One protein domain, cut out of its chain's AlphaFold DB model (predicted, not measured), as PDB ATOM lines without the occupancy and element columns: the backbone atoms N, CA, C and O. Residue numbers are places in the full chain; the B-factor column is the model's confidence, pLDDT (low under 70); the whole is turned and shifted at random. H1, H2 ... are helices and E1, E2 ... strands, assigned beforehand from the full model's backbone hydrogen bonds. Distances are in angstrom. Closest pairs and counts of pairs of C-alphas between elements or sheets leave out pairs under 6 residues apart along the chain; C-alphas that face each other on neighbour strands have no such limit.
ATOM      1  N   THR A  10      49.345 -56.993  38.578       60.88
ATOM      2  CA  THR A  10      49.774 -55.620  38.879       60.88
ATOM      3  C   THR A  10      50.226 -55.477  40.319       60.88
ATOM      4  O   THR A  10      49.425 -55.545  41.243       60.88
ATOM      5  N   THR A  11      51.526 -55.261  40.513       68.50
ATOM      6  CA  THR A  11      52.134 -55.218  41.849       68.50
ATOM      7  C   THR A  11      51.953 -53.853  42.516       68.50
ATOM      8  O   THR A  11      52.006 -53.748  43.740       68.50
ATOM      9  N   ARG A  12      51.771 -52.784  41.725       82.56
ATOM     10  CA  ARG A  12      51.643 -51.404  42.219       82.56
ATOM     11  C   ARG A  12      50.671 -50.585  41.379       82.56
ATOM     12  O   ARG A  12      50.713 -50.643  40.149       82.56
ATOM     13  N   ILE A  13      49.857 -49.773  42.048       89.56
ATOM     14  CA  ILE A  13      49.002 -48.764  41.418       89.56
ATOM     15  C   ILE A  13      49.506 -47.386  41.836       89.56
ATOM     16  O   ILE A  13      49.711 -47.119  43.023       89.56
ATOM     17  N   TYR A  14      49.692 -46.512  40.854       93.25
ATOM     18  CA  TYR A  14      49.958 -45.100  41.071       93.25
ATOM     19  C   TYR A  14      48.768 -44.295  40.572       93.25
ATOM     20  O   TYR A  14      48.323 -44.484  39.441       93.25
ATOM     21  N   TYR A  15      48.273 -43.397  41.412       94.19
ATOM     22  CA  TYR A  15      47.211 -42.468  41.073       94.19
ATOM     23  C   TYR A  15      47.776 -41.060  40.960       94.19
ATOM     24  O   TYR A  15      48.405 -40.555  41.888       94.19
ATOM     25  N   ARG A  16      47.578 -40.429  39.808       94.25
ATOM     26  CA  ARG A  16      48.083 -39.096  39.514       94.25
ATOM     27  C   ARG A  16      46.925 -38.136  39.321       94.25
ATOM     28  O   ARG A  16      46.144 -38.267  38.382       94.25
ATOM     29  N   THR A  17      46.872 -37.149  40.198       92.81
ATOM     30  CA  THR A  17      46.057 -35.950  40.009       92.81
ATOM     31  C   THR A  17      46.891 -34.883  39.302       92.81
ATOM     32  O   THR A  17      48.089 -35.069  39.055       92.81
ATOM     33  N   ARG A  18      46.277 -33.739  39.001       89.75
ATOM     34  CA  ARG A  18      46.996 -32.561  38.502       89.75
ATOM     35  C   ARG A  18      48.198 -32.165  39.372       89.75
ATOM     36  O   ARG A  18      49.241 -31.818  38.818       89.75
ATOM     37  N   ASP A  19      48.049 -32.234  40.693       91.62
ATOM     38  CA  ASP A  19      48.996 -31.631  41.640       91.62
ATOM     39  C   ASP A  19      49.797 -32.666  42.441       91.62
ATOM     40  O   ASP A  19      50.906 -32.384  42.889       91.62
ATOM     41  N   GLN A  20      49.258 -33.874  42.607       95.50
ATOM     42  CA  GLN A  20      49.789 -34.884  43.521       95.50
ATOM     43  C   GLN A  20      49.862 -36.265  42.873       95.50
ATOM     44  O   GLN A  20      49.048 -36.625  42.017       95.50
ATOM     45  N   ILE A  21      50.832 -37.059  43.326       96.06
ATOM     46  CA  ILE A  21      51.023 -38.449  42.921       96.06
ATOM     47  C   ILE A  21      50.901 -39.310  44.170       96.06
ATOM     48  O   ILE A  21      51.585 -39.084  45.164       96.06
ATOM     49  N   PHE A  22      50.062 -40.328  44.100       94.94
ATOM     50  CA  PHE A  22      49.816 -41.260  45.181       94.94
ATOM     51  C   PHE A  22      50.229 -42.659  44.761       94.94
ATOM     52  O   PHE A  22      49.935 -43.117  43.659       94.94
ATOM     53  N   ARG A  23      50.885 -43.365  45.668       92.19
ATOM     54  CA  ARG A  23      51.107 -44.802  45.603       92.19
ATOM     55  C   ARG A  23      50.023 -45.488  46.421       92.19
ATOM     56  O   ARG A  23      49.842 -45.162  47.594       92.19
ATOM     57  N   ILE A  24      49.331 -46.440  45.808       88.75
ATOM     58  CA  ILE A  24      48.244 -47.190  46.433       88.75
ATOM     59  C   ILE A  24      48.729 -48.623  46.673       88.75
ATOM     60  O   ILE A  24      49.123 -49.321  45.735       88.75
ATOM     61  N   PHE A  25      48.729 -49.048  47.937       73.56
ATOM     62  CA  PHE A  25      49.001 -50.429  48.343       73.56
ATOM     63  C   PHE A  25      47.690 -51.088  48.745       73.56
ATOM     64  O   PHE A  25      46.969 -50.473  49.523       73.56
ATOM     65  N   GLU A  26      47.427 -52.299  48.235       63.53
ATOM     66  CA  GLU A  26      46.308 -53.197  48.591       63.53
ATOM     67  C   GLU A  26      45.333 -52.607  49.635       63.53
ATOM     68  O   GLU A  26      45.504 -52.780  50.844       63.53
ATOM     69  N   GLY A  27      44.335 -51.853  49.154       60.75
ATOM     70  CA  GLY A  27      43.378 -51.108  49.978       60.75
ATOM     71  C   GLY A  27      43.452 -49.576  49.821       60.75
ATOM     72  O   GLY A  27      44.233 -49.054  49.025       60.75
ATOM     73  N   PRO A  28      42.643 -48.816  50.586       64.56
ATOM     74  CA  PRO A  28      42.424 -47.378  50.371       64.56
ATOM     75  C   PRO A  28      43.528 -46.474  50.948       64.56
ATOM     76  O   PRO A  28      43.365 -45.259  51.031       64.56
ATOM     77  N   ARG A  29      44.657 -47.030  51.406       79.06
ATOM     78  CA  ARG A  29      45.730 -46.228  52.010       79.06
ATOM     79  C   ARG A  29      46.630 -45.651  50.930       79.06
ATOM     80  O   ARG A  29      47.528 -46.320  50.422       79.06
ATOM     81  N   TRP A  30      46.384 -44.389  50.610       90.44
ATOM     82  CA  TRP A  30      47.175 -43.636  49.650       90.44
ATOM     83  C   TRP A  30      48.399 -43.037  50.332       90.44
ATOM     84  O   TRP A  30      48.303 -42.418  51.391       90.44
ATOM     85  N   VAL A  31      49.562 -43.228  49.720       92.94
ATOM     86  CA  VAL A  31      50.820 -42.622  50.157       92.94
ATOM     87  C   VAL A  31      51.244 -41.627  49.096       92.94
ATOM     88  O   VAL A  31      51.588 -42.030  47.988       92.94
ATOM     89  N   GLU A  32      51.221 -40.340  49.421       95.25
ATOM     90  CA  GLU A  32      51.741 -39.314  48.521       95.25
ATOM     91  C   GLU A  32      53.248 -39.517  48.296       95.25
ATOM     92  O   GLU A  32      54.007 -39.778  49.234       95.25
ATOM     93  N   ILE A  33      53.671 -39.437  47.037       95.44
ATOM     94  CA  ILE A  33      55.061 -39.567  46.607       95.44
ATOM     95  C   ILE A  33      55.432 -38.423  45.665       95.44
ATOM     96  O   ILE A  33      54.603 -37.868  44.946       95.44
ATOM     97  N   SER A  34      56.715 -38.089  45.630       96.44
ATOM     98  CA  SER A  34      57.266 -37.131  44.673       96.44
ATOM     99  C   SER A  34      57.405 -37.726  43.265       96.44
ATOM    100  O   SER A  34      57.478 -38.943  43.072       96.44
ATOM    101  N   GLN A  35      57.535 -36.849  42.266       95.12
ATOM    102  CA  GLN A  35      57.851 -37.237  40.885       95.12
ATOM    103  C   GLN A  35      59.196 -37.983  40.780       95.12
ATOM    104  O   GLN A  35      59.328 -38.890  39.957       95.12
ATOM    105  N   GLU A  36      60.179 -37.634  41.615       96.25
ATOM    106  CA  GLU A  36      61.483 -38.311  41.669       96.25
ATOM    107  C   GLU A  36      61.353 -39.742  42.198       96.25
ATOM    108  O   GLU A  36      61.880 -40.678  41.591       96.25
ATOM    109  N   GLN A  37      60.594 -39.933  43.283       95.31
ATOM    110  CA  GLN A  37      60.296 -41.262  43.820       95.31
ATOM    111  C   GLN A  37      59.560 -42.117  42.793       95.31
ATOM    112  O   GLN A  37      59.965 -43.253  42.557       95.31
ATOM    113  N   LEU A  38      58.538 -41.561  42.131       94.31
ATOM    114  CA  LEU A  38      57.837 -42.270  41.066       94.31
ATOM    115  C   LEU A  38      58.822 -42.727  39.984       94.31
ATOM    116  O   LEU A  38      58.842 -43.903  39.634       94.31
ATOM    117  N   GLN A  39      59.675 -41.831  39.484       94.81
ATOM    118  CA  GLN A  39      60.629 -42.168  38.430       94.81
ATOM    119  C   GLN A  39      61.593 -43.285  38.855       94.81
ATOM    120  O   GLN A  39      61.846 -44.198  38.069       94.81
ATOM    121  N   ALA A  40      62.098 -43.249  40.091       94.38
ATOM    122  CA  ALA A  40      62.953 -44.302  40.629       94.38
ATOM    123  C   ALA A  40      62.226 -45.657  40.695       94.38
ATOM    124  O   ALA A  40      62.782 -46.687  40.309       94.38
ATOM    125  N   GLU A  41      60.964 -45.670  41.132       92.00
ATOM    126  CA  GLU A  41      60.158 -46.890  41.201       92.00
ATOM    127  C   GLU A  41      59.798 -47.443  39.814       92.00
ATOM    128  O   GLU A  41      59.828 -48.661  39.616       92.00
ATOM    129  N   LEU A  42      59.510 -46.581  38.834       91.75
ATOM    130  CA  LEU A  42      59.249 -46.984  37.449       91.75
ATOM    131  C   LEU A  42      60.501 -47.567  36.780       91.75
ATOM    132  O   LEU A  42      60.408 -48.581  36.087       91.75
ATOM    133  N   THR A  43      61.674 -46.978  37.028       93.75
ATOM    134  CA  THR A  43      62.958 -47.522  36.560       93.75
ATOM    135  C   THR A  43      63.208 -48.910  37.149       93.75
ATOM    136  O   THR A  43      63.436 -49.852  36.392       93.75
ATOM    137  N   ARG A  44      63.047 -49.082  38.469       89.81
ATOM    138  CA  ARG A  44      63.168 -50.395  39.126       89.81
ATOM    139  C   ARG A  44      62.187 -51.418  38.553       89.81
ATOM    140  O   ARG A  44      62.553 -52.570  38.341       89.81
ATOM    141  N   SER A  45      60.947 -51.009  38.293       89.56
ATOM    142  CA  SER A  45      59.921 -51.904  37.739       89.56
ATOM    143  C   SER A  45      60.325 -52.407  36.347       89.56
ATOM    144  O   SER A  45      60.218 -53.592  36.053       89.56
ATOM    145  N   LYS A  46      60.914 -51.532  35.520       88.75
ATOM    146  CA  LYS A  46      61.470 -51.900  34.210       88.75
ATOM    147  C   LYS A  46      62.648 -52.878  34.312       88.75
ATOM    148  O   LYS A  46      62.765 -53.763  33.472       88.75
ATOM    149  N   GLU A  47      63.514 -52.715  35.310       92.19
ATOM    150  CA  GLU A  47      64.682 -53.583  35.533       92.19
ATOM    151  C   GLU A  47      64.302 -54.966  36.078       92.19
ATOM    152  O   GLU A  47      64.919 -55.966  35.722       92.19
ATOM    153  N   THR A  48      63.283 -55.026  36.933       88.44
ATOM    154  CA  THR A  48      62.826 -56.256  37.607       88.44
ATOM    155  C   THR A  48      61.740 -57.004  36.837       88.44
ATOM    156  O   THR A  48      61.469 -58.165  37.139       88.44
ATOM    157  N   GLY A  49      61.112 -56.360  35.851       85.88
ATOM    158  CA  GLY A  49      59.944 -56.892  35.152       85.88
ATOM    159  C   GLY A  49      58.649 -56.800  35.966       85.88
ATOM    160  O   GLY A  49      57.648 -57.392  35.566       85.88
ATOM    161  N   GLU A  50      58.648 -56.073  37.090       85.25
ATOM    162  CA  GLU A  50      57.433 -55.799  37.857       85.25
ATOM    163  C   GLU A  50      56.460 -54.955  37.023       85.25
ATOM    164  O   GLU A  50      56.809 -53.928  36.433       85.25
ATOM    165  N   THR A  51      55.204 -55.372  37.008       85.56
ATOM    166  CA  THR A  51      54.114 -54.667  36.345       85.56
ATOM    167  C   THR A  51      53.475 -53.647  37.282       85.56
ATOM    168  O   THR A  51      53.333 -53.854  38.492       85.56
ATOM    169  N   TYR A  52      53.053 -52.523  36.712       87.06
ATOM    170  CA  TYR A  52      52.398 -51.443  37.441       87.06
ATOM    171  C   TYR A  52      51.249 -50.846  36.628       87.06
ATOM    172  O   TYR A  52      51.218 -50.951  35.401       87.06
ATOM    173  N   MET A  53      50.328 -50.176  37.318       89.06
ATOM    174  CA  MET A  53      49.259 -49.381  36.717       89.06
ATOM    175  C   MET A  53      49.479 -47.905  37.028       89.06
ATOM    176  O   MET A  53      49.761 -47.539  38.168       89.06
ATOM    177  N   MET A  54      49.323 -47.062  36.010       91.81
ATOM    178  CA  MET A  54      49.230 -45.613  36.166       91.81
ATOM    179  C   MET A  54      47.791 -45.198  35.886       91.81
ATOM    180  O   MET A  54      47.295 -45.404  34.780       91.81
ATOM    181  N   VAL A  55      47.135 -44.622  36.884       92.75
ATOM    182  CA  VAL A  55      45.764 -44.126  36.802       92.75
ATOM    183  C   VAL A  55      45.811 -42.615  36.934       92.75
ATOM    184  O   VAL A  55      46.425 -42.094  37.861       92.75
ATOM    185  N   TYR A  56      45.159 -41.910  36.019       93.94
ATOM    186  CA  TYR A  56      45.037 -40.459  36.092       93.94
ATOM    187  C   TYR A  56      43.628 -40.071  36.544       93.94
ATOM    188  O   TYR A  56      42.662 -40.759  36.209       93.94
ATOM    189  N   ASP A  57      43.505 -38.963  37.268       92.75
ATOM    190  CA  ASP A  57      42.228 -38.397  37.728       92.75
ATOM    191  C   ASP A  57      41.169 -38.303  36.619       92.75
ATOM    192  O   ASP A  57      40.047 -38.795  36.772       92.75
ATOM    193  N   TYR A  58      41.545 -37.784  35.452       92.44
ATOM    194  CA  TYR A  58      40.646 -37.648  34.309       92.44
ATOM    195  C   TYR A  58      40.130 -38.996  33.786       92.44
ATOM    196  O   TYR A  58      39.052 -39.048  33.194       92.44
ATOM    197  N   MET A  59      40.870 -40.093  33.986       93.12
ATOM    198  CA  MET A  59      40.418 -41.425  33.574       93.12
ATOM    199  C   MET A  59      39.267 -41.900  34.454       93.12
ATOM    200  O   MET A  59      38.327 -42.490  33.931       93.12
ATOM    201  N   ILE A  60      39.316 -41.619  35.761       93.38
ATOM    202  CA  ILE A  60      38.235 -41.961  36.693       93.38
ATOM    203  C   ILE A  60      36.991 -41.128  36.387       93.38
ATOM    204  O   ILE A  60      35.897 -41.682  36.292       93.38
ATOM    205  N   MET A  61      37.156 -39.825  36.144       92.50
ATOM    206  CA  MET A  61      36.043 -38.954  35.747       92.50
ATOM    207  C   MET A  61      35.392 -39.432  34.446       92.50
ATOM    208  O   MET A  61      34.200 -39.716  34.423       92.50
ATOM    209  N   SER A  62      36.192 -39.645  33.394       93.69
ATOM    210  CA  SER A  62      35.687 -40.152  32.113       93.69
ATOM    211  C   SER A  62      35.013 -41.519  32.248       93.69
ATOM    212  O   SER A  62      34.122 -41.843  31.461       93.69
ATOM    213  N   LYS A  63      35.450 -42.340  33.209       94.06
ATOM    214  CA  LYS A  63      34.846 -43.641  33.479       94.06
ATOM    215  C   LYS A  63      33.456 -43.479  34.090       94.06
ATOM    216  O   LYS A  63      32.531 -44.122  33.602       94.06
ATOM    217  N   CYS A  64      33.318 -42.605  35.087       95.19
ATOM    218  CA  CYS A  64      32.037 -42.283  35.715       95.19
ATOM    219  C   CYS A  64      31.044 -41.733  34.684       95.19
ATOM    220  O   CYS A  64      29.969 -42.302  34.529       95.19
ATOM    221  N   ASP A  65      31.457 -40.745  33.881       96.00
ATOM    222  CA  ASP A  65      30.612 -40.151  32.833       96.00
ATOM    223  C   ASP A  65      30.107 -41.204  31.834       96.00
ATOM    224  O   ASP A  65      28.955 -41.189  31.397       96.00
ATOM    225  N   LYS A  66      30.975 -42.157  31.464       94.81
ATOM    226  CA  LYS A  66      30.607 -43.255  30.564       94.81
ATOM    227  C   LYS A  66      29.577 -44.188  31.202       94.81
ATOM    228  O   LYS A  66      28.688 -44.661  30.498       94.81
ATOM    229  N   TRP A  67      29.729 -44.497  32.484       95.62
ATOM    230  CA  TRP A  67      28.804 -45.364  33.206       95.62
ATOM    231  C   TRP A  67      27.450 -44.706  33.435       95.62
ATOM    232  O   TRP A  67      26.439 -45.373  33.252       95.62
ATOM    233  N   ASP A  68      27.415 -43.404  33.707       95.06
ATOM    234  CA  ASP A  68      26.168 -42.639  33.762       95.06
ATOM    235  C   ASP A  68      25.446 -42.617  32.409       95.06
ATOM    236  O   ASP A  68      24.233 -42.803  32.337       95.06
ATOM    237  N   ALA A  69      26.188 -42.432  31.314       95.38
ATOM    238  CA  ALA A  69      25.618 -42.420  29.968       95.38
ATOM    239  C   ALA A  69      25.206 -43.815  29.464       95.38
ATOM    240  O   ALA A  69      24.350 -43.924  28.585       95.38
ATOM    241  N   ASN A  70      25.844 -44.875  29.962       94.12
ATOM    242  CA  ASN A  70      25.571 -46.250  29.560       94.12
ATOM    243  C   ASN A  70      25.739 -47.243  30.730       94.12
ATOM    244  O   ASN A  70      26.756 -47.957  30.788       94.12
ATOM    245  N   PRO A  71      24.734 -47.336  31.622       92.88
ATOM    246  CA  PRO A  71      24.772 -48.209  32.797       92.88
ATOM    247  C   PRO A  71      25.000 -49.688  32.476       92.88
ATOM    248  O   PRO A  71      25.751 -50.363  33.179       92.88
ATOM    249  N   SER A  72      24.480 -50.170  31.343       90.50
ATOM    250  CA  SER A  72      24.672 -51.554  30.880       90.50
ATOM    251  C   SER A  72      26.141 -51.956  30.658       90.50
ATOM    252  O   SER A  72      26.463 -53.138  30.552       90.50
ATOM    253  N   SER A  73      27.056 -50.981  30.578       91.19
ATOM    254  CA  SER A  73      28.499 -51.216  30.445       91.19
ATOM    255  C   SER A  73      29.239 -51.376  31.776       91.19
ATOM    256  O   SER A  73      30.442 -51.656  31.774       91.19
ATOM    257  N   ILE A  74      28.556 -51.181  32.906       92.75
ATOM    258  CA  ILE A  74      29.124 -51.381  34.237       92.75
ATOM    259  C   ILE A  74      29.264 -52.884  34.484       92.75
ATOM    260  O   ILE A  74      28.322 -53.657  34.322       92.75
ATOM    261  N   THR A  75      30.447 -53.307  34.925       90.94
ATOM    262  CA  THR A  75      30.651 -54.664  35.443       90.94
ATOM    263  C   THR A  75      30.934 -54.595  36.935       90.94
ATOM    264  O   THR A  75      31.653 -53.703  37.393       90.94
ATOM    265  N   ARG A  76      30.376 -55.542  37.700       89.56
ATOM    266  CA  ARG A  76      30.527 -55.576  39.161       89.56
ATOM    267  C   ARG A  76      31.995 -55.669  39.575       89.56
ATOM    268  O   ARG A  76      32.421 -54.929  40.453       89.56
ATOM    269  N   ASP A  77      32.757 -56.527  38.900       88.56
ATOM    270  CA  ASP A  77      34.183 -56.728  39.174       88.56
ATOM    271  C   ASP A  77      34.991 -55.438  38.972       88.56
ATOM    272  O   ASP A  77      35.873 -55.117  39.767       88.56
ATOM    273  N   GLU A  78      34.687 -54.669  37.923       89.50
ATOM    274  CA  GLU A  78      35.373 -53.407  37.665       89.50
ATOM    275  C   GLU A  78      34.989 -52.326  38.682       89.50
ATOM    276  O   GLU A  78      35.856 -51.616  39.188       89.50
ATOM    277  N   LEU A  79      33.704 -52.206  39.013       92.62
ATOM    278  CA  LEU A  79      33.225 -51.246  40.004       92.62
ATOM    279  C   LEU A  79      33.812 -51.517  41.397       92.62
ATOM    280  O   LEU A  79      34.313 -50.601  42.051       92.62
ATOM    281  N   ASP A  80      33.821 -52.785  41.811       90.94
ATOM    282  CA  ASP A  80      34.433 -53.221  43.064       90.94
ATOM    283  C   ASP A  80      35.945 -52.945  43.068       90.94
ATOM    284  O   ASP A  80      36.469 -52.482  44.079       90.94
ATOM    285  N   PHE A  81      36.653 -53.141  41.948       88.38
ATOM    286  CA  PHE A  81      38.076 -52.802  41.840       88.38
ATOM    287  C   PHE A  81      38.331 -51.319  42.141       88.38
ATOM    288  O   PHE A  81      39.130 -51.000  43.024       88.38
ATOM    289  N   TRP A  82      37.646 -50.399  41.457       90.44
ATOM    290  CA  TRP A  82      37.881 -48.965  41.657       90.44
ATOM    291  C   TRP A  82      37.519 -48.503  43.076       90.44
ATOM    292  O   TRP A  82      38.219 -47.658  43.641       90.44
ATOM    293  N   TYR A  83      36.491 -49.093  43.686       91.62
ATOM    294  CA  TYR A  83      36.116 -48.815  45.073       91.62
ATOM    295  C   TYR A  83      37.126 -49.365  46.093       91.62
ATOM    296  O   TYR A  83      37.549 -48.640  46.990       91.62
ATOM    297  N   LEU A  84      37.593 -50.610  45.933       88.69
ATOM    298  CA  LEU A  84      38.560 -51.241  46.846       88.69
ATOM    299  C   LEU A  84      39.879 -50.463  46.954       88.69
ATOM    300  O   LEU A  84      40.503 -50.440  48.018       88.69
ATOM    301  N   TYR A  85      40.295 -49.806  45.872       87.12
ATOM    302  CA  TYR A  85      41.489 -48.957  45.844       87.12
ATOM    303  C   TYR A  85      41.225 -47.491  46.226       87.12
ATOM    304  O   TYR A  85      42.139 -46.666  46.173       87.12
ATOM    305  N   GLY A  86      40.000 -47.159  46.640       89.25
ATOM    306  CA  GLY A  86      39.600 -45.817  47.065       89.25
ATOM    307  C   GLY A  86      39.515 -44.797  45.929       89.25
ATOM    308  O   GLY A  86      39.476 -43.602  46.197       89.25
ATOM    309  N   LEU A  87      39.517 -45.244  44.668       91.50
ATOM    310  CA  LEU A  87      39.414 -44.372  43.490       91.50
ATOM    311  C   LEU A  87      37.969 -43.929  43.228       91.50
ATOM    312  O   LEU A  87      37.752 -42.949  42.521       91.50
ATOM    313  N   LEU A  88      36.999 -44.620  43.828       93.62
ATOM    314  CA  LEU A  88      35.616 -44.176  43.950       93.62
ATOM    315  C   LEU A  88      35.264 -43.980  45.422       93.62
ATOM    316  O   LEU A  88      35.663 -44.771  46.278       93.62
ATOM    317  N   SER A  89      34.480 -42.941  45.696       93.06
ATOM    318  CA  SER A  89      33.817 -42.758  46.988       93.06
ATOM    319  C   SER A  89      32.685 -43.772  47.186       93.06
ATOM    320  O   SER A  89      32.187 -44.363  46.226       93.06
ATOM    321  N   GLU A  90      32.252 -43.947  48.435       94.44
ATOM    322  CA  GLU A  90      31.094 -44.786  48.770       94.44
ATOM    323  C   GLU A  90      29.823 -44.317  48.044       94.44
ATOM    324  O   GLU A  90      29.117 -45.137  47.464       94.44
ATOM    325  N   ASP A  91      29.584 -43.004  47.972       96.69
ATOM    326  CA  ASP A  91      28.422 -42.438  47.274       96.69
ATOM    327  C   ASP A  91      28.431 -42.768  45.774       96.69
ATOM    328  O   ASP A  91      27.419 -43.204  45.223       96.69
ATOM    329  N   GLN A  92      29.583 -42.620  45.107       96.00
ATOM    330  CA  GLN A  92      29.734 -42.993  43.694       96.00
ATOM    331  C   GLN A  92      29.529 -44.493  43.488       96.00
ATOM    332  O   GLN A  92      28.880 -44.914  42.534       96.00
ATOM    333  N   TYR A  93      30.074 -45.306  44.387       96.06
ATOM    334  CA  TYR A  93      29.923 -46.748  44.327       96.06
ATOM    335  C   TYR A  93      28.452 -47.169  44.451       96.06
ATOM    336  O   TYR A  93      27.948 -47.900  43.599       96.06
ATOM    337  N   LEU A  94      27.740 -46.661  45.460       96.06
ATOM    338  CA  LEU A  94      26.319 -46.943  45.672       96.06
ATOM    339  C   LEU A  94      25.455 -46.464  44.504       96.06
ATOM    340  O   LEU A  94      24.537 -47.174  44.092       96.06
ATOM    341  N   HIS A  95      25.766 -45.296  43.941       96.25
ATOM    342  CA  HIS A  95      25.105 -44.781  42.744       96.25
ATOM    343  C   HIS A  95      25.179 -45.777  41.580       96.25
ATOM    344  O   HIS A  95      24.143 -46.193  41.059       96.25
ATOM    345  N   PHE A  96      26.378 -46.250  41.230       96.06
ATOM    346  CA  PHE A  96      26.543 -47.207  40.131       96.06
ATOM    347  C   PHE A  96      25.951 -48.587  40.440       96.06
ATOM    348  O   PHE A  96      25.426 -49.233  39.535       96.06
ATOM    349  N   ILE A  97      25.946 -49.022  41.704       95.00
ATOM    350  CA  ILE A  97      25.233 -50.240  42.113       95.00
ATOM    351  C   ILE A  97      23.733 -50.133  41.864       95.00
ATOM    352  O   ILE A  97      23.144 -51.055  41.298       95.00
ATOM    353  N   ASN A  98      23.117 -49.012  42.218       94.19
ATOM    354  CA  ASN A  98      21.691 -48.815  41.980       94.19
ATOM    355  C   ASN A  98      21.360 -48.800  40.482       94.19
ATOM    356  O   ASN A  98      20.366 -49.401  40.077       94.19
ATOM    357  N   LEU A  99      22.212 -48.184  39.654       92.56
ATOM    358  CA  LEU A  99      22.042 -48.191  38.198       92.56
ATOM    359  C   LEU A  99      22.101 -49.608  37.606       92.56
ATOM    360  O   LEU A  99      21.281 -49.944  36.758       92.56
ATOM    361  N   MET A 100      23.003 -50.465  38.092       90.06
ATOM    362  CA  MET A 100      23.075 -51.865  37.652       90.06
ATOM    363  C   MET A 100      21.807 -52.664  37.988       90.06
ATOM    364  O   MET A 100      21.391 -53.518  37.208       90.06
ATOM    365  N   HIS A 101      21.200 -52.408  39.151       82.44
ATOM    366  CA  HIS A 101      19.977 -53.093  39.579       82.44
ATOM    367  C   HIS A 101      18.729 -52.596  38.838       82.44
ATOM    368  O   HIS A 101      17.864 -53.402  38.507       82.44
ATOM    369  N   ALA A 102      18.656 -51.301  38.521       77.44
ATOM    370  CA  ALA A 102      17.542 -50.726  37.768       77.44
ATOM    371  C   ALA A 102      17.417 -51.316  36.348       77.44
ATOM    372  O   ALA A 102      16.305 -51.555  35.885       77.44
ATOM    373  N   ASP A 103      18.540 -51.632  35.692       58.56
ATOM    374  CA  ASP A 103      18.560 -52.278  34.369       58.56
ATOM    375  C   ASP A 103      18.115 -53.756  34.398       58.56
ATOM    376  O   ASP A 103      17.854 -54.338  33.348       58.56
ATOM    377  N   THR A 104      18.029 -54.398  35.572       57.59
ATOM    378  CA  THR A 104      17.635 -55.820  35.673       57.59
ATOM    379  C   THR A 104      16.124 -56.030  35.834       57.59
ATOM    380  O   THR A 104      15.653 -57.160  35.700       57.59
TER     381      THR A 104
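What this domain is: This is residues 10 to 104 of the 106 residues of an uncharacterized protein of Paenibacillus mucilaginosus (strain KNP414) (UniProt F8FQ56). Two lobes lie end to end: a strongly twisted sheet of four strands with H1 over one face, and a loose helical group in which H3 and H4 form a hairpin with H2 near H4. The printed part has 95 residues, with E1 E2 E3 H1 E4 H2 H3 H4 along the chain; the mixed sheet runs E3 E2 E1 E4, and the class is mixed. It is only just loose, close to compact, with a radius of gyration of the C-alphas of 15.1 A, and spans 47 by 27 by 21 A.

How they stand to each other: E1, residues 12 to 16, E2, residues 21 to 25, and E3, residues 29 to 33, form a meander of two hairpins, each strand antiparallel to the one before; N 22 and O 15 are 2.8 A apart, N 31 and O 23 2.9 A. H1, residues 35 to 48, is on the sheet, two layers, at a height over the sheet of 9.6 A. E4, residues 52 to 56, is parallel to E1, with N 14 and O 53 2.9 A apart. E3, H1, E4 form a split strand-helix-strand unit, E2 and E1 between its strands, with a right-handed crossover. H2, residues 57 to 69, is only just not on the sheet, with 4 pairs of C-alphas within 10 A. H3, residues 76 to 84, and H4, residues 90 to 102, touch as a helical hairpin, closest at C-alphas 83 and 93, 6.6 A, at a shallow tilt of 10 degrees. H2 and H4 are close but not clearly touching, closest at C-alphas 67 and 96, 7.5 A. In the four helices every O i to N i+4 pair is within hydrogen-bond range.

Where its parts are: E1 begins at C-alpha 12 (51.643, -51.404, 42.219). H1 is 19.9 A long, H2 18.8 A and H4 18.4 A. H4 ends at C-alpha 102 (17.542, -50.726, 37.768).

The domain as a whole: The C-alphas farthest apart, of Glu 36 and Thr 104, are 47.6 A apart. The printed part has no cut and no long link. The pLDDT is under 70 at residues 10 to 11, 26 to 28 and 103 to 104.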